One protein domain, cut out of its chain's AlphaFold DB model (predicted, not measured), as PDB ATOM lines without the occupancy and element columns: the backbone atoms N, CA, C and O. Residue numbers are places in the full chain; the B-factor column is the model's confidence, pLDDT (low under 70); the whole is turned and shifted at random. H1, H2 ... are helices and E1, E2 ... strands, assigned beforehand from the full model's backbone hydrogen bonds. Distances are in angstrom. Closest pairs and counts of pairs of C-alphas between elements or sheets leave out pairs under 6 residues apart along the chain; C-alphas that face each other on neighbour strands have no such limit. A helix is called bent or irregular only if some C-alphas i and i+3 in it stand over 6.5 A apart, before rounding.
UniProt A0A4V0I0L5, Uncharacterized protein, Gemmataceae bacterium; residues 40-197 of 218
ATOM      1  N   ARG A  40      47.866  10.716 -28.069       94.88
ATOM      2  CA  ARG A  40      49.105  11.467 -27.839       94.88
ATOM      3  C   ARG A  40      48.889  12.983 -27.892       94.88
ATOM      4  O   ARG A  40      49.539  13.704 -27.145       94.88
ATOM      5  N   ASN A  41      47.998  13.445 -28.767       97.19
ATOM      6  CA  ASN A  41      47.700  14.865 -28.955       97.19
ATOM      7  C   ASN A  41      46.603  15.353 -28.003       97.19
ATOM      8  O   ASN A  41      46.503  16.550 -27.777       97.19
ATOM      9  N   TYR A  42      45.782  14.435 -27.490       97.75
ATOM     10  CA  TYR A  42      44.629  14.719 -26.641       97.75
ATOM     11  C   TYR A  42      44.584  13.722 -25.471       97.75
ATOM     12  O   TYR A  42      43.804  12.762 -25.507       97.75
ATOM     13  N   PRO A  43      45.459  13.883 -24.462       97.06
ATOM     14  CA  PRO A  43      45.523  12.980 -23.321       97.06
ATOM     15  C   PRO A  43      44.254  13.041 -22.455       97.06
ATOM     16  O   PRO A  43      43.711  14.110 -22.171       97.06
ATOM     17  N   GLN A  44      43.796  11.878 -21.991       97.50
ATOM     18  CA  GLN A  44      42.561  11.713 -21.207       97.50
ATOM     19  C   GLN A  44      42.769  10.865 -19.946       97.50
ATOM     20  O   GLN A  44      41.830  10.257 -19.446       97.50
ATOM     21  N   ASP A  45      43.992  10.808 -19.429       96.62
ATOM     22  CA  ASP A  45      44.384  10.033 -18.242       96.62
ATOM     23  C   ASP A  45      44.004  10.715 -16.912       96.62
ATOM     24  O   ASP A  45      44.051  10.095 -15.854       96.62
ATOM     25  N   SER A  46      43.576  11.981 -16.942       97.56
ATOM     26  CA  SER A  46      43.051  12.696 -15.768       97.56
ATOM     27  C   SER A  46      41.938  13.680 -16.151       97.56
ATOM     28  O   SER A  46      41.896  14.111 -17.311       97.56
ATOM     29  N   PRO A  47      41.094  14.124 -15.195       98.12
ATOM     30  CA  PRO A  47      40.040  15.098 -15.477       98.12
ATOM     31  C   PRO A  47      40.574  16.402 -16.088       98.12
ATOM     32  O   PRO A  47      40.050  16.888 -17.090       98.12
ATOM     33  N   LYS A  48      41.672  16.943 -15.536       97.88
ATOM     34  CA  LYS A  48      42.289  18.183 -16.037       97.88
ATOM     35  C   LYS A  48      42.862  18.024 -17.442       97.88
ATOM     36  O   LYS A  48      42.689  18.917 -18.263       97.88
ATOM     37  N   LYS A  49      43.514  16.893 -17.743       98.12
ATOM     38  CA  LYS A  49      44.048  16.633 -19.091       98.12
ATOM     39  C   LYS A  49      42.939  16.422 -20.121       98.12
ATOM     40  O   LYS A  49      43.069  16.915 -21.235       98.12
ATOM     41  N   ALA A  50      41.827  15.785 -19.750       98.38
ATOM     42  CA  ALA A  50      40.668  15.670 -20.634       98.38
ATOM     43  C   ALA A  50      40.009  17.032 -20.917       98.38
ATOM     44  O   ALA A  50      39.668  17.322 -22.066       98.38
ATOM     45  N   LEU A  51      39.882  17.902 -19.907       98.31
ATOM     46  CA  LEU A  51      39.406  19.275 -20.109       98.31
ATOM     47  C   LEU A  51      40.377  20.103 -20.969       98.31
ATOM     48  O   LEU A  51      39.939  20.797 -21.884       98.31
ATOM     49  N   LEU A  52      41.688  19.994 -20.738       98.38
ATOM     50  CA  LEU A  52      42.693  20.637 -21.592       98.38
ATOM     51  C   LEU A  52      42.580  20.151 -23.041       98.38
ATOM     52  O   LEU A  52      42.478  20.968 -23.948       98.38
ATOM     53  N   SER A  53      42.509  18.838 -23.254       98.50
ATOM     54  CA  SER A  53      42.317  18.240 -24.579       98.50
ATOM     55  C   SER A  53      41.049  18.736 -25.270       98.50
ATOM     56  O   SER A  53      41.038  18.924 -26.484       98.50
ATOM     57  N   THR A  54      39.983  18.962 -24.501       98.44
ATOM     58  CA  THR A  54      38.714  19.508 -24.997       98.44
ATOM     59  C   THR A  54      38.905  20.929 -25.516       98.44
ATOM     60  O   THR A  54      38.520  21.217 -26.647       98.44
ATOM     61  N   LEU A  55      39.557  21.794 -24.735       98.44
ATOM     62  CA  LEU A  55      39.885  23.160 -25.150       98.44
ATOM     63  C   LEU A  55      40.831  23.182 -26.356       98.44
ATOM     64  O   LEU A  55      40.556  23.887 -27.318       98.44
ATOM     65  N   GLU A  56      41.870  22.344 -26.374       98.50
ATOM     66  CA  GLU A  56      42.770  22.237 -27.527       98.50
ATOM     67  C   GLU A  56      42.053  21.770 -28.802       98.50
ATOM     68  O   GLU A  56      42.397  22.206 -29.902       98.50
ATOM     69  N   ALA A  57      41.071  20.870 -28.691       98.38
ATOM     70  CA  ALA A  57      40.276  20.437 -29.836       98.38
ATOM     71  C   ALA A  57      39.387  21.575 -30.357       98.38
ATOM     72  O   ALA A  57      39.315  21.770 -31.570       98.38
ATOM     73  N   ILE A  58      38.770  22.350 -29.457       98.06
ATOM     74  CA  ILE A  58      37.971  23.535 -29.803       98.06
ATOM     75  C   ILE A  58      38.848  24.584 -30.498       98.06
ATOM     76  O   ILE A  58      38.516  25.015 -31.601       98.06
ATOM     77  N   ASP A  59      39.995  24.933 -29.911       97.94
ATOM     78  CA  ASP A  59      40.904  25.962 -30.432       97.94
ATOM     79  C   ASP A  59      41.463  25.601 -31.820       97.94
ATOM     80  O   ASP A  59      41.664  26.473 -32.665       97.94
ATOM     81  N   ARG A  60      41.688  24.307 -32.087       98.25
ATOM     82  CA  ARG A  60      42.138  23.806 -33.400       98.25
ATOM     83  C   ARG A  60      41.002  23.585 -34.403       98.25
ATOM     84  O   ARG A  60      41.279  23.202 -35.538       98.25
ATOM     85  N   GLY A  61      39.743  23.767 -34.003       98.06
ATOM     86  CA  GLY A  61      38.581  23.441 -34.830       98.06
ATOM     87  C   GLY A  61      38.420  21.941 -35.114       98.06
ATOM     88  O   GLY A  61      37.758  21.567 -36.081       98.06
ATOM     89  N   ASP A  62      39.006  21.060 -34.293       98.44
ATOM     90  CA  ASP A  62      38.893  19.600 -34.427       98.44
ATOM     91  C   ASP A  62      37.602  19.083 -33.763       98.44
ATOM     92  O   ASP A  62      37.607  18.201 -32.898       98.44
ATOM     93  N   THR A  63      36.463  19.657 -34.161       98.56
ATOM     94  CA  THR A  63      35.143  19.330 -33.595       98.56
ATOM     95  C   THR A  63      34.757  17.874 -33.862       98.56
ATOM     96  O   THR A  63      34.105  17.242 -33.033       98.56
ATOM     97  N   ASN A  64      35.215  17.300 -34.982       98.62
ATOM     98  CA  ASN A  64      35.058  15.872 -35.267       98.62
ATOM     99  C   ASN A  64      35.678  15.016 -34.156       98.62
ATOM    100  O   ASN A  64      35.032  14.099 -33.648       98.62
ATOM    101  N   TYR A  65      36.913  15.324 -33.747       98.50
ATOM    102  CA  TYR A  65      37.583  14.602 -32.671       98.50
ATOM    103  C   TYR A  65      36.956  14.869 -31.304       98.50
ATOM    104  O   TYR A  65      36.768  13.928 -30.532       98.50
ATOM    105  N   LEU A  66      36.584  16.122 -31.022       98.50
ATOM    106  CA  LEU A  66      35.867  16.496 -29.802       98.50
ATOM    107  C   LEU A  66      34.629  15.611 -29.594       98.50
ATOM    108  O   LEU A  66      34.507  14.948 -28.564       98.50
ATOM    109  N   VAL A  67      33.751  15.541 -30.598       98.56
ATOM    110  CA  VAL A  67      32.517  14.748 -30.518       98.56
ATOM    111  C   VAL A  67      32.820  13.247 -30.514       98.56
ATOM    112  O   VAL A  67      32.225  12.507 -29.736       98.56
ATOM    113  N   ALA A  68      33.751  12.769 -31.344       98.44
ATOM    114  CA  ALA A  68      34.030  11.337 -31.445       98.44
ATOM    115  C   ALA A  68      34.754  10.754 -30.220       98.44
ATOM    116  O   ALA A  68      34.492   9.608 -29.860       98.44
ATOM    117  N   HIS A  69      35.672  11.491 -29.589       98.31
ATOM    118  CA  HIS A  69      36.630  10.914 -28.631       98.31
ATOM    119  C   HIS A  69      36.721  11.624 -27.283       98.31
ATOM    120  O   HIS A  69      37.250  11.020 -26.348       98.31
ATOM    121  N   LEU A  70      36.233  12.859 -27.157       98.38
ATOM    122  CA  LEU A  70      36.340  13.629 -25.910       98.38
ATOM    123  C   LEU A  70      35.009  13.760 -25.164       98.38
ATOM    124  O   LEU A  70      35.023  13.910 -23.947       98.38
ATOM    125  N   MET A  71      33.871  13.660 -25.850       98.62
ATOM    126  CA  MET A  71      32.541  13.624 -25.228       98.62
ATOM    127  C   MET A  71      32.153  12.213 -24.765       98.62
ATOM    128  O   MET A  71      32.644  11.224 -25.314       98.62
ATOM    129  N   ASP A  72      31.243  12.115 -23.786       98.00
ATOM    130  CA  ASP A  72      30.693  10.835 -23.319       98.00
ATOM    131  C   ASP A  72      30.180  10.006 -24.520       98.00
ATOM    132  O   ASP A  72      29.326  10.473 -25.288       98.00
ATOM    133  N   PRO A  73      30.700   8.779 -24.716       98.00
ATOM    134  CA  PRO A  73      30.381   7.976 -25.881       98.00
ATOM    135  C   PRO A  73      28.904   7.589 -25.957       98.00
ATOM    136  O   PRO A  73      28.354   7.625 -27.057       98.00
ATOM    137  N   GLY A  74      28.258   7.289 -24.827       97.44
ATOM    138  CA  GLY A  74      26.847   6.914 -24.774       97.44
ATOM    139  C   GLY A  74      25.927   8.081 -25.127       97.44
ATOM    140  O   GLY A  74      24.968   7.904 -25.879       97.44
ATOM    141  N   PHE A  75      26.256   9.292 -24.668       97.56
ATOM    142  CA  PHE A  75      25.555  10.506 -25.088       97.56
ATOM    143  C   PHE A  75      25.655  10.711 -26.602       97.56
ATOM    144  O   PHE A  75      24.646  10.954 -27.266       97.56
ATOM    145  N   VAL A  76      26.861  10.597 -27.162       98.31
ATOM    146  CA  VAL A  76      27.085  10.790 -28.600       98.31
ATOM    147  C   VAL A  76      26.338   9.736 -29.411       98.31
ATOM    148  O   VAL A  76      25.634  10.093 -30.352       98.31
ATOM    149  N   ASP A  77      26.407   8.462 -29.022       98.25
ATOM    150  CA  ASP A  77      25.734   7.377 -29.739       98.25
ATOM    151  C   ASP A  77      24.211   7.546 -29.746       98.25
ATOM    152  O   ASP A  77      23.580   7.345 -30.789       98.25
ATOM    153  N   LEU A  78      23.626   7.985 -28.624       97.81
ATOM    154  CA  LEU A  78      22.207   8.329 -28.535       97.81
ATOM    155  C   LEU A  78      21.858   9.479 -29.491       97.81
ATOM    156  O   LEU A  78      20.955   9.357 -30.318       97.81
ATOM    157  N   ARG A  79      22.616  10.583 -29.439       98.25
ATOM    158  CA  ARG A  79      22.374  11.768 -30.276       98.25
ATOM    159  C   ARG A  79      22.549  11.504 -31.768       98.25
ATOM    160  O   ARG A  79      21.817  12.099 -32.564       98.25
ATOM    161  N   VAL A  80      23.498  10.648 -32.142       98.50
ATOM    162  CA  VAL A  80      23.685  10.197 -33.525       98.50
ATOM    163  C   VAL A  80      22.526   9.308 -33.949       98.50
ATOM    164  O   VAL A  80      21.994   9.512 -35.033       98.50
ATOM    165  N   SER A  81      22.096   8.368 -33.104       98.19
ATOM    166  CA  SER A  81      20.972   7.484 -33.418       98.19
ATOM    167  C   SER A  81      19.667   8.249 -33.636       98.19
ATOM    168  O   SER A  81      18.907   7.899 -34.535       98.19
ATOM    169  N   ASP A  82      19.400   9.287 -32.843       98.25
ATOM    170  CA  ASP A  82      18.200  10.115 -33.003       98.25
ATOM    171  C   ASP A  82      18.218  10.898 -34.317       98.25
ATOM    172  O   ASP A  82      17.213  10.952 -35.027       98.25
ATOM    173  N   ARG A  83      19.373  11.478 -34.668       98.31
ATOM    174  CA  ARG A  83      19.552  12.225 -35.922       98.31
ATOM    175  C   ARG A  83      19.548  11.312 -37.143       98.31
ATOM    176  O   ARG A  83      18.983  11.686 -38.162       98.31
ATOM    177  N   ALA A  84      20.139  10.120 -37.047       98.25
ATOM    178  CA  ALA A  84      20.254   9.167 -38.151       98.25
ATOM    179  C   ALA A  84      18.896   8.840 -38.783       98.25
ATOM    180  O   ALA A  84      18.801   8.806 -40.006       98.25
ATOM    181  N   LYS A  85      17.837   8.719 -37.971       98.31
ATOM    182  CA  LYS A  85      16.465   8.458 -38.440       98.31
ATOM    183  C   LYS A  85      15.985   9.469 -39.488       98.31
ATOM    184  O   LYS A  85      15.249   9.112 -40.398       98.31
ATOM    185  N   GLN A  86      16.423  10.725 -39.389       98.38
ATOM    186  CA  GLN A  86      16.059  11.791 -40.333       98.38
ATOM    187  C   GLN A  86      16.726  11.617 -41.705       98.38
ATOM    188  O   GLN A  86      16.271  12.198 -42.683       98.38
ATOM    189  N   PHE A  87      17.789  10.812 -41.784       98.38
ATOM    190  CA  PHE A  87      18.590  10.599 -42.987       98.38
ATOM    191  C   PHE A  87      18.402   9.208 -43.608       98.38
ATOM    192  O   PHE A  87      19.086   8.898 -44.583       98.38
ATOM    193  N   GLU A  88      17.544   8.346 -43.053       98.31
ATOM    194  CA  GLU A  88      17.321   6.980 -43.560       98.31
ATOM    195  C   GLU A  88      16.717   6.977 -44.965       98.31
ATOM    196  O   GLU A  88      17.270   6.341 -45.859       98.31
ATOM    197  N   ALA A  89      15.659   7.761 -45.193       98.44
ATOM    198  CA  ALA A  89      15.005   7.837 -46.502       98.44
ATOM    199  C   ALA A  89      15.964   8.330 -47.603       98.44
ATOM    200  O   ALA A  89      16.067   7.725 -48.670       98.44
ATOM    201  N   ASP A  90      16.720   9.396 -47.330       98.44
ATOM    202  CA  ASP A  90      17.679   9.944 -48.292       98.44
ATOM    203  C   ASP A  90      18.837   8.976 -48.567       98.44
ATOM    204  O   ASP A  90      19.298   8.866 -49.707       98.44
ATOM    205  N   ALA A  91      19.320   8.269 -47.539       98.38
ATOM    206  CA  ALA A  91      20.362   7.257 -47.697       98.38
ATOM    207  C   ALA A  91      19.863   6.056 -48.515       98.38
ATOM    208  O   ALA A  91      20.579   5.581 -49.398       98.38
ATOM    209  N   GLU A  92      18.630   5.598 -48.284       98.50
ATOM    210  CA  GLU A  92      18.006   4.524 -49.060       98.50
ATOM    211  C   GLU A  92      17.879   4.894 -50.541       98.50
ATOM    212  O   GLU A  92      18.243   4.094 -51.408       98.50
ATOM    213  N   ILE A  93      17.405   6.108 -50.846       98.62
ATOM    214  CA  ILE A  93      17.257   6.589 -52.227       98.62
ATOM    215  C   ILE A  93      18.614   6.611 -52.939       98.62
ATOM    216  O   ILE A  93      18.728   6.129 -54.069       98.62
ATOM    217  N   GLU A  94      19.645   7.159 -52.297       98.50
ATOM    218  CA  GLU A  94      20.992   7.237 -52.868       98.50
ATOM    219  C   GLU A  94      21.592   5.850 -53.114       98.50
ATOM    220  O   GLU A  94      22.013   5.547 -54.235       98.50
ATOM    221  N   LEU A  95      21.591   4.990 -52.092       98.25
ATOM    222  CA  LEU A  95      22.167   3.651 -52.187       98.25
ATOM    223  C   LEU A  95      21.404   2.779 -53.187       98.25
ATOM    224  O   LEU A  95      22.020   1.986 -53.897       98.25
ATOM    225  N   SER A  96      20.084   2.945 -53.303       98.50
ATOM    226  CA  SER A  96      19.280   2.194 -54.274       98.50
ATOM    227  C   SER A  96      19.631   2.596 -55.702       98.50
ATOM    228  O   SER A  96      19.870   1.728 -56.539       98.50
ATOM    229  N   ARG A  97      19.765   3.903 -55.969       98.44
ATOM    230  CA  ARG A  97      20.210   4.407 -57.278       98.44
ATOM    231  C   ARG A  97      21.603   3.894 -57.640       98.44
ATOM    232  O   ARG A  97      21.816   3.473 -58.776       98.44
ATOM    233  N   LEU A  98      22.536   3.907 -56.684       98.31
ATOM    234  CA  LEU A  98      23.888   3.389 -56.895       98.31
ATOM    235  C   LEU A  98      23.869   1.881 -57.177       98.31
ATOM    236  O   LEU A  98      24.516   1.430 -58.120       98.31
ATOM    237  N   ARG A  99      23.089   1.107 -56.417       98.25
ATOM    238  CA  ARG A  99      22.960  -0.343 -56.608       98.25
ATOM    239  C   ARG A  99      22.390  -0.671 -57.985       98.25
ATOM    240  O   ARG A  99      22.955  -1.498 -58.695       98.25
ATOM    241  N   ASP A 100      21.322   0.006 -58.396       98.44
ATOM    242  CA  ASP A 100      20.711  -0.197 -59.711       98.44
ATOM    243  C   ASP A 100      21.684   0.159 -60.843       98.44
ATOM    244  O   ASP A 100      21.752  -0.539 -61.859       98.44
ATOM    245  N   TYR A 101      22.485   1.214 -60.662       98.44
ATOM    246  CA  TYR A 101      23.540   1.573 -61.605       98.44
ATOM    247  C   TYR A 101      24.625   0.489 -61.702       98.44
ATOM    248  O   TYR A 101      24.998   0.109 -62.814       98.44
ATOM    249  N   GLN A 102      25.084  -0.053 -60.569       98.12
ATOM    250  CA  GLN A 102      26.064  -1.145 -60.525       98.12
ATOM    251  C   GLN A 102      25.532  -2.438 -61.162       98.12
ATOM    252  O   GLN A 102      26.276  -3.126 -61.854       98.12
ATOM    253  N   ILE A 103      24.241  -2.748 -60.987       97.94
ATOM    254  CA  ILE A 103      23.590  -3.912 -61.610       97.94
ATOM    255  C   ILE A 103      23.541  -3.772 -63.137       97.94
ATOM    256  O   ILE A 103      23.766  -4.748 -63.847       97.94
ATOM    257  N   ARG A 104      23.262  -2.569 -63.652       98.44
ATOM    258  CA  ARG A 104      23.195  -2.311 -65.102       98.44
ATOM    259  C   ARG A 104      24.565  -2.216 -65.775       98.44
ATOM    260  O   ARG A 104      24.628  -2.340 -66.991       98.44
ATOM    261  N   ASN A 105      25.626  -1.955 -65.009       98.19
ATOM    262  CA  ASN A 105      26.984  -1.735 -65.519       98.19
ATOM    263  C   ASN A 105      28.019  -2.558 -64.721       98.19
ATOM    264  O   ASN A 105      28.931  -1.978 -64.120       98.19
ATOM    265  N   PRO A 106      27.879  -3.891 -64.631       98.06
ATOM    266  CA  PRO A 106      28.714  -4.710 -63.754       98.06
ATOM    267  C   PRO A 106      30.210  -4.620 -64.092       98.06
ATOM    268  O   PRO A 106      31.048  -4.692 -63.197       98.06
ATOM    269  N   GLU A 107      30.566  -4.430 -65.358       98.19
ATOM    270  CA  GLU A 107      31.943  -4.302 -65.842       98.19
ATOM    271  C   GLU A 107      32.682  -3.068 -65.305       98.19
ATOM    272  O   GLU A 107      33.910  -3.054 -65.288       98.19
ATOM    273  N   LYS A 108      31.955  -2.047 -64.827       98.31
ATOM    274  CA  LYS A 108      32.546  -0.818 -64.272       98.31
ATOM    275  C   LYS A 108      32.954  -0.936 -62.804       98.31
ATOM    276  O   LYS A 108      33.597  -0.027 -62.288       98.31
ATOM    277  N   PHE A 109      32.564  -2.016 -62.127       98.00
ATOM    278  CA  PHE A 109      32.747  -2.168 -60.686       98.00
ATOM    279  C   PHE A 109      33.361  -3.519 -60.351       98.00
ATOM    280  O   PHE A 109      32.815  -4.572 -60.714       98.00
ATOM    281  N   ALA A 110      34.457  -3.493 -59.590       98.00
ATOM    282  CA  ALA A 110      35.025  -4.706 -59.029       98.00
ATOM    283  C   ALA A 110      33.986  -5.382 -58.114       98.00
ATOM    284  O   ALA A 110      33.238  -4.683 -57.429       98.00
ATOM    285  N   PRO A 111      33.912  -6.726 -58.064       97.50
ATOM    286  CA  PRO A 111      32.924  -7.424 -57.240       97.50
ATOM    287  C   PRO A 111      32.915  -7.015 -55.758       97.50
ATOM    288  O   PRO A 111      31.854  -7.048 -55.144       97.50
ATOM    289  N   ALA A 112      34.062  -6.608 -55.204       97.19
ATOM    290  CA  ALA A 112      34.194  -6.160 -53.816       97.19
ATOM    291  C   ALA A 112      33.558  -4.782 -53.538       97.19
ATOM    292  O   ALA A 112      33.147  -4.533 -52.410       97.19
ATOM    293  N   ASP A 113      33.428  -3.927 -54.556       97.38
ATOM    294  CA  ASP A 113      32.885  -2.564 -54.422       97.38
ATOM    295  C   ASP A 113      31.373  -2.499 -54.699       97.38
ATOM    296  O   ASP A 113      30.750  -1.431 -54.667       97.38
ATOM    297  N   ARG A 114      30.761  -3.641 -55.037       97.62
ATOM    298  CA  ARG A 114      29.336  -3.710 -55.358       97.62
ATOM    299  C   ARG A 114      28.503  -3.732 -54.087       97.62
ATOM    300  O   ARG A 114      28.783  -4.472 -53.146       97.62
ATOM    301  N   LEU A 115      27.422  -2.962 -54.095       98.06
ATOM    302  CA  LEU A 115      26.449  -2.950 -53.021       98.06
ATOM    303  C   LEU A 115      25.751  -4.318 -52.922       98.06
ATOM    304  O   LEU A 115      25.412  -4.919 -53.947       98.06
ATOM    305  N   PRO A 116      25.490  -4.812 -51.699       98.19
ATOM    306  CA  PRO A 116      24.756  -6.046 -51.480       98.19
ATOM    307  C   PRO A 116      23.368  -6.016 -52.128       98.19
ATOM    308  O   PRO A 116      22.619  -5.042 -52.019       98.19
ATOM    309  N   THR A 117      23.001  -7.129 -52.757       97.38
ATOM    310  CA  THR A 117      21.637  -7.380 -53.247       97.38
ATOM    311  C   THR A 117      20.733  -7.971 -52.165       97.38
ATOM    312  O   THR A 117      19.512  -7.860 -52.253       97.38
ATOM    313  N   ASP A 118      21.326  -8.568 -51.129       97.94
ATOM    314  CA  ASP A 118      20.623  -9.075 -49.955       97.94
ATOM    315  C   ASP A 118      19.998  -7.928 -49.144       97.94
ATOM    316  O   ASP A 118      20.677  -6.959 -48.792       97.94
ATOM    317  N   ARG A 119      18.699  -8.040 -48.839       97.56
ATOM    318  CA  ARG A 119      17.933  -6.971 -48.182       97.56
ATOM    319  C   ARG A 119      18.459  -6.643 -46.774       97.56
ATOM    320  O   ARG A 119      18.677  -5.461 -46.520       97.56
ATOM    321  N   PRO A 120      18.700  -7.613 -45.869       98.25
ATOM    322  CA  PRO A 120      19.332  -7.343 -44.576       98.25
ATOM    323  C   PRO A 120      20.664  -6.592 -44.676       98.25
ATOM    324  O   PRO A 120      20.838  -5.578 -44.002       98.25
ATOM    325  N   LYS A 121      21.586  -7.040 -45.538       98.00
ATOM    326  CA  LYS A 121      22.882  -6.362 -45.719       98.00
ATOM    327  C   LYS A 121      22.728  -4.955 -46.290       98.00
ATOM    328  O   LYS A 121      23.425  -4.043 -45.857       98.00
ATOM    329  N   PHE A 122      21.808  -4.764 -47.231       98.25
ATOM    330  CA  PHE A 122      21.525  -3.448 -47.795       98.25
ATOM    331  C   PHE A 122      20.939  -2.488 -46.750       98.25
ATOM    332  O   PHE A 122      21.398  -1.355 -46.631       98.25
ATOM    333  N   ASN A 123      19.999  -2.958 -45.926       98.25
ATOM    334  CA  ASN A 123      19.449  -2.177 -44.817       98.25
ATOM    335  C   ASN A 123      20.523  -1.792 -43.790       98.25
ATOM    336  O   ASN A 123      20.507  -0.674 -43.282       98.25
ATOM    337  N   ALA A 124      21.474  -2.686 -43.502       98.12
ATOM    338  CA  ALA A 124      22.594  -2.370 -42.619       98.12
ATOM    339  C   ALA A 124      23.454  -1.218 -43.168       98.12
ATOM    340  O   ALA A 124      23.817  -0.324 -42.406       98.12
ATOM    341  N   LEU A 125      23.701  -1.182 -44.484       98.06
ATOM    342  CA  LEU A 125      24.408  -0.067 -45.128       98.06
ATOM    343  C   LEU A 125      23.619   1.244 -45.082       98.06
ATOM    344  O   LEU A 125      24.222   2.300 -44.904       98.06
ATOM    345  N   ILE A 126      22.287   1.195 -45.210       98.44
ATOM    346  CA  ILE A 126      21.435   2.381 -45.022       98.44
ATOM    347  C   ILE A 126      21.636   2.928 -43.608       98.44
ATOM    348  O   ILE A 126      21.972   4.098 -43.453       98.44
ATOM    349  N   ILE A 127      21.521   2.075 -42.584       98.12
ATOM    350  CA  ILE A 127      21.707   2.473 -41.180       98.12
ATOM    351  C   ILE A 127      23.106   3.057 -40.957       98.12
ATOM    352  O   ILE A 127      23.238   4.109 -40.333       98.12
ATOM    353  N   GLU A 128      24.154   2.408 -41.468       97.69
ATOM    354  CA  GLU A 128      25.530   2.898 -41.363       97.69
ATOM    355  C   GLU A 128      25.681   4.288 -41.998       97.69
ATOM    356  O   GLU A 128      26.157   5.222 -41.345       97.69
ATOM    357  N   LYS A 129      25.191   4.463 -43.233       98.00
ATOM    358  CA  LYS A 129      25.260   5.736 -43.957       98.00
ATOM    359  C   LYS A 129      24.470   6.842 -43.260       98.00
ATOM    360  O   LYS A 129      24.924   7.986 -43.173       98.00
ATOM    361  N   SER A 130      23.297   6.519 -42.728       98.25
ATOM    362  CA  SER A 130      22.467   7.459 -41.978       98.25
ATOM    363  C   SER A 130      23.103   7.847 -40.644       98.25
ATOM    364  O   SER A 130      23.031   9.014 -40.258       98.25
ATOM    365  N   ARG A 131      23.794   6.924 -39.961       98.38
ATOM    366  CA  ARG A 131      24.584   7.231 -38.756       98.38
ATOM    367  C   ARG A 131      25.771   8.137 -39.062       98.38
ATOM    368  O   ARG A 131      26.006   9.069 -38.297       98.38
ATOM    369  N   GLU A 132      26.479   7.918 -40.171       98.19
ATOM    370  CA  GLU A 132      27.548   8.816 -40.633       98.19
ATOM    371  C   GLU A 132      27.014  10.251 -40.794       98.19
ATOM    372  O   GLU A 132      27.565  11.193 -40.224       98.19
ATOM    373  N   ARG A 133      25.877  10.420 -41.482       98.50
ATOM    374  CA  ARG A 133      25.212  11.728 -41.643       98.50
ATOM    375  C   ARG A 133      24.728  12.320 -40.323       98.50
ATOM    376  O   ARG A 133      24.918  13.512 -40.084       98.50
ATOM    377  N   GLY A 134      24.141  11.498 -39.456       98.44
ATOM    378  CA  GLY A 134      23.702  11.905 -38.123       98.44
ATOM    379  C   GLY A 134      24.855  12.428 -37.266       98.44
ATOM    380  O   GLY A 134      24.701  13.441 -36.583       98.44
ATOM    381  N   PHE A 135      26.027  11.794 -37.355       98.62
ATOM    382  CA  PHE A 135      27.255  12.265 -36.721       98.62
ATOM    383  C   PHE A 135      27.728  13.599 -37.305       98.62
ATOM    384  O   PHE A 135      27.962  14.533 -36.544       98.62
ATOM    385  N   GLN A 136      27.780  13.742 -38.633       98.56
ATOM    386  CA  GLN A 136      28.154  15.013 -39.268       98.56
ATOM    387  C   GLN A 136      27.207  16.160 -38.888       98.56
ATOM    388  O   GLN A 136      27.646  17.286 -38.655       98.56
ATOM    389  N   GLN A 137      25.904  15.890 -38.767       98.56
ATOM    390  CA  GLN A 137      24.957  16.885 -38.266       98.56
ATOM    391  C   GLN A 137      25.255  17.269 -36.814       98.56
ATOM    392  O   GLN A 137      25.296  18.455 -36.506       98.56
ATOM    393  N   LEU A 138      25.517  16.296 -35.936       98.50
ATOM    394  CA  LEU A 138      25.879  16.572 -34.544       98.50
ATOM    395  C   LEU A 138      27.156  17.420 -34.438       98.50
ATOM    396  O   LEU A 138      27.197  18.348 -33.636       98.50
ATOM    397  N   VAL A 139      28.173  17.140 -35.257       98.62
ATOM    398  CA  VAL A 139      29.406  17.944 -35.318       98.62
ATOM    399  C   VAL A 139      29.094  19.395 -35.684       98.62
ATOM    400  O   VAL A 139      29.577  20.302 -35.007       98.62
ATOM    401  N   ARG A 140      28.249  19.626 -36.700       98.62
ATOM    402  CA  ARG A 140      27.814  20.979 -37.088       98.62
ATOM    403  C   ARG A 140      27.053  21.684 -35.970       98.62
ATOM    404  O   ARG A 140      27.339  22.843 -35.696       98.62
ATOM    405  N   ASP A 141      26.142  20.985 -35.296       98.25
ATOM    406  CA  ASP A 141      25.372  21.547 -34.180       98.25
ATOM    407  C   ASP A 141      26.294  21.974 -33.023       98.25
ATOM    408  O   ASP A 141      26.129  23.051 -32.450       98.25
ATOM    409  N   VAL A 142      27.292  21.146 -32.686       98.00
ATOM    410  CA  VAL A 142      28.283  21.460 -31.645       98.00
ATOM    411  C   VAL A 142      29.155  22.640 -32.066       98.00
ATOM    412  O   VAL A 142      29.362  23.551 -31.268       98.00
ATOM    413  N   GLN A 143      29.625  22.663 -33.314       98.19
ATOM    414  CA  GLN A 143      30.408  23.778 -33.842       98.19
ATOM    415  C   GLN A 143      29.618  25.090 -33.793       98.19
ATOM    416  O   GLN A 143      30.145  26.092 -33.320       98.19
ATOM    417  N   GLN A 144      28.353  25.078 -34.219       98.25
ATOM    418  CA  GLN A 144      27.484  26.251 -34.169       98.25
ATOM    419  C   GLN A 144      27.297  26.737 -32.729       98.25
ATOM    420  O   GLN A 144      27.492  27.913 -32.449       98.25
ATOM    421  N   LYS A 145      27.034  25.822 -31.788       97.31
ATOM    422  CA  LYS A 145      26.889  26.167 -30.369       97.31
ATOM    423  C   LYS A 145      28.151  26.807 -29.777       97.31
ATOM    424  O   LYS A 145      28.041  27.719 -28.964       97.31
ATOM    425  N   LEU A 146      29.338  26.343 -30.172       96.25
ATOM    426  CA  LEU A 146      30.611  26.931 -29.740       96.25
ATOM    427  C   LEU A 146      30.832  28.336 -30.319       96.25
ATOM    428  O   LEU A 146      31.428  29.177 -29.652       96.25
ATOM    429  N   LEU A 147      30.355  28.593 -31.541       96.69
ATOM    430  CA  LEU A 147      30.408  29.918 -32.164       96.69
ATOM    431  C   LEU A 147      29.415  30.896 -31.523       96.69
ATOM    432  O   LEU A 147      29.750  32.064 -31.333       96.69
ATOM    433  N   ASP A 148      28.222  30.415 -31.173       98.06
ATOM    434  CA  ASP A 148      27.150  31.233 -30.598       98.06
ATOM    435  C   ASP A 148      27.426  31.639 -29.140       98.06
ATOM    436  O   ASP A 148      26.934  32.674 -28.687       98.06
ATOM    437  N   ASP A 149      28.225  30.857 -28.402       97.12
ATOM    438  CA  ASP A 149      28.552  31.110 -26.994       97.12
ATOM    439  C   ASP A 149      30.073  31.131 -26.729       97.12
ATOM    440  O   ASP A 149      30.639  30.212 -26.123       97.12
ATOM    441  N   PRO A 150      30.776  32.212 -27.118       96.31
ATOM    442  CA  PRO A 150      32.198  32.367 -26.815       96.31
ATOM    443  C   PRO A 150      32.469  32.558 -25.314       96.31
ATOM    444  O   PRO A 150      33.613  32.414 -24.870       96.31
ATOM    445  N   LEU A 151      31.450  32.907 -24.515       96.75
ATOM    446  CA  LEU A 151      31.595  33.034 -23.067       96.75
ATOM    447  C   LEU A 151      31.777  31.656 -22.423       96.75
ATOM    448  O   LEU A 151      32.649  31.522 -21.563       96.75
ATOM    449  N   ALA A 152      31.065  30.629 -22.898       95.62
ATOM    450  CA  ALA A 152      31.258  29.251 -22.446       95.62
ATOM    451  C   ALA A 152      32.715  28.782 -22.591       95.62
ATOM    452  O   ALA A 152      33.254  28.141 -21.690       95.62
ATOM    453  N   ILE A 153      33.402  29.154 -23.677       97.00
ATOM    454  CA  ILE A 153      34.819  28.803 -23.875       97.00
ATOM    455  C   ILE A 153      35.699  29.466 -22.804       97.00
ATOM    456  O   ILE A 153      36.558  28.812 -22.210       97.00
ATOM    457  N   LYS A 154      35.462  30.748 -22.494       97.50
ATOM    458  CA  LYS A 154      36.204  31.468 -21.441       97.50
ATOM    459  C   LYS A 154      35.974  30.863 -20.058       97.50
ATOM    460  O   LYS A 154      36.897  30.803 -19.247       97.50
ATOM    461  N   GLU A 155      34.760  30.407 -19.778       97.19
ATOM    462  CA  GLU A 155      34.435  29.720 -18.528       97.19
ATOM    463  C   GLU A 155      35.119  28.353 -18.437       97.19
ATOM    464  O   GLU A 155      35.686  28.044 -17.392       97.19
ATOM    465  N   LEU A 156      35.155  27.569 -19.522       97.06
ATOM    466  CA  LEU A 156      35.911  26.311 -19.576       97.06
ATOM    467  C   LEU A 156      37.408  26.542 -19.326       97.06
ATOM    468  O   LEU A 156      38.022  25.814 -18.547       97.06
ATOM    469  N   GLN A 157      37.992  27.587 -19.921       97.81
ATOM    470  CA  GLN A 157      39.383  27.985 -19.658       97.81
ATOM    471  C   GLN A 157      39.599  28.370 -18.187       97.81
ATOM    472  O   GLN A 157      40.631  28.042 -17.599       97.81
ATOM    473  N   LYS A 158      38.628  29.051 -17.569       97.75
ATOM    474  CA  LYS A 158      38.678  29.409 -16.149       97.75
ATOM    475  C   LYS A 158      38.581  28.180 -15.242       97.75
ATOM    476  O   LYS A 158      39.393  28.039 -14.334       97.75
ATOM    477  N   LEU A 159      37.664  27.259 -15.537       97.31
ATOM    478  CA  LEU A 159      37.540  25.970 -14.850       97.31
ATOM    479  C   LEU A 159      38.819  25.130 -14.980       97.31
ATOM    480  O   LEU A 159      39.225  24.490 -14.015       97.31
ATOM    481  N   LEU A 160      39.488  25.155 -16.135       97.38
ATOM    482  CA  LEU A 160      40.757  24.449 -16.314       97.38
ATOM    483  C   LEU A 160      41.868  25.014 -15.415       97.38
ATOM    484  O   LEU A 160      42.601  24.244 -14.790       97.38
ATOM    485  N   ARG A 161      42.015  26.346 -15.381       97.62
ATOM    486  CA  ARG A 161      43.097  27.017 -14.642       97.62
ATOM    487  C   ARG A 161      42.880  26.964 -13.135       97.62
ATOM    488  O   ARG A 161      43.749  26.489 -12.409       97.62
ATOM    489  N   ASP A 162      41.703  27.396 -12.706       97.81
ATOM    490  CA  ASP A 162      41.432  27.763 -11.317       97.81
ATOM    491  C   ASP A 162      40.340  26.878 -10.687       97.81
ATOM    492  O   ASP A 162      39.982  27.042  -9.522       97.81
ATOM    493  N   GLY A 163      39.766  25.946 -11.456       97.50
ATOM    494  CA  GLY A 163      38.670  25.104 -10.991       97.50
ATOM    495  C   GLY A 163      39.097  24.071  -9.950       97.50
ATOM    496  O   GLY A 163      40.163  23.446 -10.037       97.50
ATOM    497  N   MET A 164      38.218  23.858  -8.973       97.88
ATOM    498  CA  MET A 164      38.327  22.797  -7.982       97.88
ATOM    499  C   MET A 164      37.764  21.506  -8.566       97.88
ATOM    500  O   MET A 164      36.630  21.483  -9.040       97.88
ATOM    501  N   VAL A 165      38.558  20.436  -8.530       98.12
ATOM    502  CA  VAL A 165      38.146  19.100  -8.975       98.12
ATOM    503  C   VAL A 165      37.724  18.300  -7.749       98.12
ATOM    504  O   VAL A 165      38.507  18.171  -6.809       98.12
ATOM    505  N   ALA A 166      36.505  17.773  -7.765       97.81
ATOM    506  CA  ALA A 166      35.988  16.862  -6.754       97.81
ATOM    507  C   ALA A 166      35.588  15.540  -7.415       97.81
ATOM    508  O   ALA A 166      34.935  15.550  -8.461       97.81
ATOM    509  N   ASP A 167      35.958  14.417  -6.809       97.44
ATOM    510  CA  ASP A 167      35.535  13.101  -7.282       97.44
ATOM    511  C   ASP A 167      34.027  12.904  -7.051       97.44
ATOM    512  O   ASP A 167      33.446  13.393  -6.079       97.44
ATOM    513  N   THR A 168      33.383  12.190  -7.968       95.62
ATOM    514  CA  THR A 168      31.985  11.757  -7.871       95.62
ATOM    515  C   THR A 168      31.922  10.233  -7.955       95.62
ATOM    516  O   THR A 168      32.927   9.576  -8.211       95.62
ATOM    517  N   GLU A 169      30.740   9.646  -7.761       93.69
ATOM    518  CA  GLU A 169      30.558   8.187  -7.844       93.69
ATOM    519  C   GLU A 169      31.033   7.596  -9.185       93.69
ATOM    520  O   GLU A 169      31.608   6.512  -9.223       93.69
ATOM    521  N   THR A 170      30.821   8.317 -10.290       93.12
ATOM    522  CA  THR A 170      31.090   7.835 -11.655       93.12
ATOM    523  C   THR A 170      32.164   8.639 -12.394       93.12
ATOM    524  O   THR A 170      32.429   8.390 -13.577       93.12
ATOM    525  N   GLY A 171      32.794   9.613 -11.734       96.44
ATOM    526  CA  GLY A 171      33.739  10.507 -12.388       96.44
ATOM    527  C   GLY A 171      34.193  11.675 -11.519       96.44
ATOM    528  O   GLY A 171      34.665  11.482 -10.406       96.44
ATOM    529  N   ALA A 172      34.119  12.887 -12.064       97.56
ATOM    530  CA  ALA A 172      34.638  14.096 -11.444       97.56
ATOM    531  C   ALA A 172      33.767  15.300 -11.797       97.56
ATOM    532  O   ALA A 172      33.194  15.396 -12.883       97.56
ATOM    533  N   LYS A 173      33.711  16.244 -10.870       97.38
ATOM    534  CA  LYS A 173      33.023  17.522 -10.990       97.38
ATOM    535  C   LYS A 173      34.058  18.633 -10.878       97.38
ATOM    536  O   LYS A 173      34.844  18.645  -9.934       97.38
ATOM    537  N   ILE A 174      34.054  19.567 -11.823       97.69
ATOM    538  CA  ILE A 174      34.902  20.761 -11.794       97.69
ATOM    539  C   ILE A 174      34.017  21.981 -11.565       97.69
ATOM    540  O   ILE A 174      33.065  22.211 -12.312       97.69
ATOM    541  N   THR A 175      34.330  22.760 -10.535       97.06
ATOM    542  CA  THR A 175      33.605  23.986 -10.173       97.06
ATOM    543  C   THR A 175      34.560  25.159  -9.999       97.06
ATOM    544  O   THR A 175      35.754  24.979  -9.770       97.06
ATOM    545  N   HIS A 176      34.042  26.382 -10.102       97.44
ATOM    546  CA  HIS A 176      34.804  27.600  -9.845       97.44
ATOM    547  C   HIS A 176      33.893  28.668  -9.226       97.44
ATOM    548  O   HIS A 176      32.783  28.870  -9.707       97.44
ATOM    549  N   ALA A 177      34.362  29.394  -8.204       96.31
ATOM    550  CA  ALA A 177      33.545  30.355  -7.445       96.31
ATOM    551  C   ALA A 177      32.910  31.456  -8.323       96.31
ATOM    552  O   ALA A 177      31.740  31.794  -8.171       96.31
ATOM    553  N   ASP A 178      33.674  31.980  -9.280       95.62
ATOM    554  CA  ASP A 178      33.201  33.006 -10.220       95.62
ATOM    555  C   ASP A 178      32.363  32.474 -11.394       95.62
ATOM    556  O   ASP A 178      31.865  33.274 -12.186       95.62
ATOM    557  N   VAL A 179      32.244  31.154 -11.563       94.12
ATOM    558  CA  VAL A 179      31.424  30.555 -12.622       94.12
ATOM    559  C   VAL A 179      30.157  30.017 -11.962       94.12
ATOM    560  O   VAL A 179      30.051  28.839 -11.625       94.12
ATOM    561  N   LYS A 180      29.216  30.929 -11.700       88.88
ATOM    562  CA  LYS A 180      27.961  30.610 -11.009       88.88
ATOM    563  C   LYS A 180      27.114  29.652 -11.841       88.88
ATOM    564  O   LYS A 180      27.066  29.772 -13.063       88.88
ATOM    565  N   ASP A 181      26.463  28.715 -11.156       85.38
ATOM    566  CA  ASP A 181      25.497  27.761 -11.720       85.38
ATOM    567  C   ASP A 181      26.044  26.849 -12.832       85.38
ATOM    568  O   ASP A 181      25.284  26.175 -13.527       85.38
ATOM    569  N   LYS A 182      27.371  26.792 -13.004       89.31
ATOM    570  CA  LYS A 182      28.016  25.912 -13.978       89.31
ATOM    571  C   LYS A 182      29.032  25.030 -13.277       89.31
ATOM    572  O   LYS A 182      30.100  25.466 -12.850       89.31
ATOM    573  N   ALA A 183      28.685  23.756 -13.202       94.50
ATOM    574  CA  ALA A 183      29.619  22.687 -12.916       94.50
ATOM    575  C   ALA A 183      29.894  21.918 -14.206       94.50
ATOM    576  O   ALA A 183      28.977  21.643 -14.982       94.50
ATOM    577  N   LEU A 184      31.157  21.564 -14.423       96.94
ATOM    578  CA  LEU A 184      31.542  20.670 -15.503       96.94
ATOM    579  C   LEU A 184      31.644  19.251 -14.960       96.94
ATOM    580  O   LEU A 184      32.347  19.014 -13.978       96.94
ATOM    581  N   TYR A 185      30.977  18.313 -15.616       97.50
ATOM    582  CA  TYR A 185      31.024  16.905 -15.253       97.50
ATOM    583  C   TYR A 185      31.913  16.150 -16.232       97.50
ATOM    584  O   TYR A 185      31.840  16.346 -17.448       97.50
ATOM    585  N   LEU A 186      32.770  15.292 -15.692       98.12
ATOM    586  CA  LEU A 186      33.533  14.333 -16.466       98.12
ATOM    587  C   LEU A 186      33.230  12.935 -15.957       98.12
ATOM    588  O   LEU A 186      33.199  12.705 -14.751       98.12
ATOM    589  N   ARG A 187      33.080  11.996 -16.882       97.62
ATOM    590  CA  ARG A 187      32.867  10.583 -16.586       97.62
ATOM    591  C   ARG A 187      34.131   9.798 -16.888       97.62
ATOM    592  O   ARG A 187      34.761  10.021 -17.926       97.62
ATOM    593  N   LYS A 188      34.486   8.857 -16.013       97.50
ATOM    594  CA  LYS A 188      35.564   7.902 -16.286       97.50
ATOM    595  C   LYS A 188      34.974   6.633 -16.903       97.50
ATOM    596  O   LYS A 188      34.063   6.034 -16.335       97.50
ATOM    597  N   ILE A 189      35.469   6.238 -18.073       96.31
ATOM    598  CA  ILE A 189      35.097   4.989 -18.752       96.31
ATOM    599  C   ILE A 189      36.392   4.269 -19.106       96.31
ATOM    600  O   ILE A 189      37.239   4.826 -19.809       96.31
ATOM    601  N   ASP A 190      36.543   3.042 -18.605       94.06
ATOM    602  CA  ASP A 190      37.827   2.343 -18.565       94.06
ATOM    603  C   ASP A 190      38.905   3.275 -17.951       94.06
ATOM    604  O   ASP A 190      38.710   3.825 -16.863       94.06
ATOM    605  N   ASP A 191      40.007   3.526 -18.661       94.62
ATOM    606  CA  ASP A 191      41.110   4.388 -18.212       94.62
ATOM    607  C   ASP A 191      41.060   5.819 -18.776       94.62
ATOM    608  O   ASP A 191      42.045   6.556 -18.701       94.62
ATOM    609  N   ARG A 192      39.926   6.238 -19.356       96.06
ATOM    610  CA  ARG A 192      39.790   7.540 -20.026       96.06
ATOM    611  C   ARG A 192      38.696   8.405 -19.414       96.06
ATOM    612  O   ARG A 192      37.633   7.928 -19.026       96.06
ATOM    613  N   TRP A 193      38.966   9.704 -19.384       98.06
ATOM    614  CA  TRP A 193      38.043  10.743 -18.943       98.06
ATOM    615  C   TRP A 193      37.342  11.409 -20.131       98.06
ATOM    616  O   TRP A 193      37.990  11.822 -21.098       98.06
ATOM    617  N   PHE A 194      36.019  11.535 -20.038       98.31
ATOM    618  CA  PHE A 194      35.151  12.089 -21.078       98.31
ATOM    619  C   PHE A 194      34.303  13.227 -20.524       98.31
ATOM    620  O   PHE A 194      33.882  13.180 -19.371       98.31
ATOM    621  N   LEU A 195      34.024  14.229 -21.353       98.25
ATOM    622  CA  LEU A 195      33.119  15.318 -21.022       98.25
ATOM    623  C   LEU A 195      31.671  14.817 -21.015       98.25
ATOM    624  O   LEU A 195      31.157  14.356 -22.036       98.25
ATOM    625  N   GLU A 196      31.002  14.938 -19.873       97.06
ATOM    626  CA  GLU A 196      29.622  14.502 -19.696       97.06
ATOM    627  C   GLU A 196      28.664  15.681 -19.907       97.06
ATOM    628  O   GLU A 196      28.787  16.729 -19.270       97.06
ATOM    629  N   ASN A 197      27.670  15.513 -20.784       94.50
ATOM    630  CA  ASN A 197      26.605  16.500 -20.956       94.50
ATOM    631  C   ASN A 197      25.539  16.323 -19.863       94.50
ATOM    632  O   ASN A 197      24.418  15.886 -20.139       94.50
TER     633      ASN A 197
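AT A GLANCE: This is residues 40 to 197 of the 218 residues of an uncharacterized protein of Gemmataceae bacterium (UniProt A0A4V0I0L5). A small head and a long helical arm: in the head, a strongly twisted sheet of four strands has H1 and H5 over one face, and in the arm the bent helix H3 crosses the long helix H4. H2 sits between the two, touching H1 and H4, and residues 105 to 118 join H3b to H4 at the far end of the arm. The printed part has 158 residues with five named helices followed by four named strands, in a mixed class of helices and strands. The sheet's order is E1, E2, E3, E4, antiparallel throughout. The whole is loose, with a radius of gyration of the C-alphas of 20.5 A and spans of 67 by 33 by 26 A.

IN THESE COORDINATES: H1, residues 47 to 59, begins with C-alpha 47 at (40.040, 15.098, -15.477) and is 18.5 A long. H2 is residues 63 to 70. H3, residues 73 to 104, was assigned by its hydrogen bonds as one helix but is bent, with C-alphas 86 and 89 being 7.4 A apart; its arms are H3a, residues 73 to 86, 20.7 A, and H3b, residues 89 to 104, 22.7 A. H4, residues 119 to 148, spans 43.1 A and begins at (17.933, -6.971, -48.182). H5 is residues 150 to 162, 18.6 A. The strands are E1, residues 164 to 167, E2, 171 to 175, E3, 184 to 189, and E4, 192 to 196, which ends at (29.622, 14.502, -19.696).

HOW THE PARTS SIT: The strands form a meander, each the antiparallel neighbour of the one before. N 166 and O 173 of E1 and E2 are 2.9 A apart, N 172 and O 186 of E2 and E3 2.8 A, and N 187 and O 194 of E3 and E4 2.9 A, within hydrogen-bond range. H1 and H5 make two layers with the sheet, helices on one face. H1 has a height over the sheet of 9.5 A. H1 and H5 touch, the closest C-alphas being Lys 48 and Leu 160 at 6.5 A. H1 and H2 are a hairpin, at a shallow tilt of 11 degrees, opposite ways; the C-alphas of Ala 57 and Leu 66 come closest, at 5.9 A. H2 touches residues 138 to 143 of H4, with C-alphas 64 and 139 closest at 6.0 A. H3a only grazes the sheet with residues 73 to 76. H3a touches residues 127 to 138 of H4, closest at the C-alphas of Ala 84 and Gly 134, 4.4 A, at a steep tilt of 69.6 degrees, only just short of about perpendicular. Residues 91 to 95 of H3b touch residues 126 to 130 of H4, with C-alphas 91 and 126 closest at 5.7 A. Every O i to N i+4 pair is within hydrogen-bond range in H1, H2, H3b, H4 and H5, and 8 of 10 in H3a.

THE WHOLE: The C-alphas of Glu 107 and Ala 177 are the two farthest apart, 67.9 A. The printed part has no cut, and its one long link is H3 to H4, with 14 residues. The mean pLDDT of the printed part is 97.5, and no printed residue is under 70.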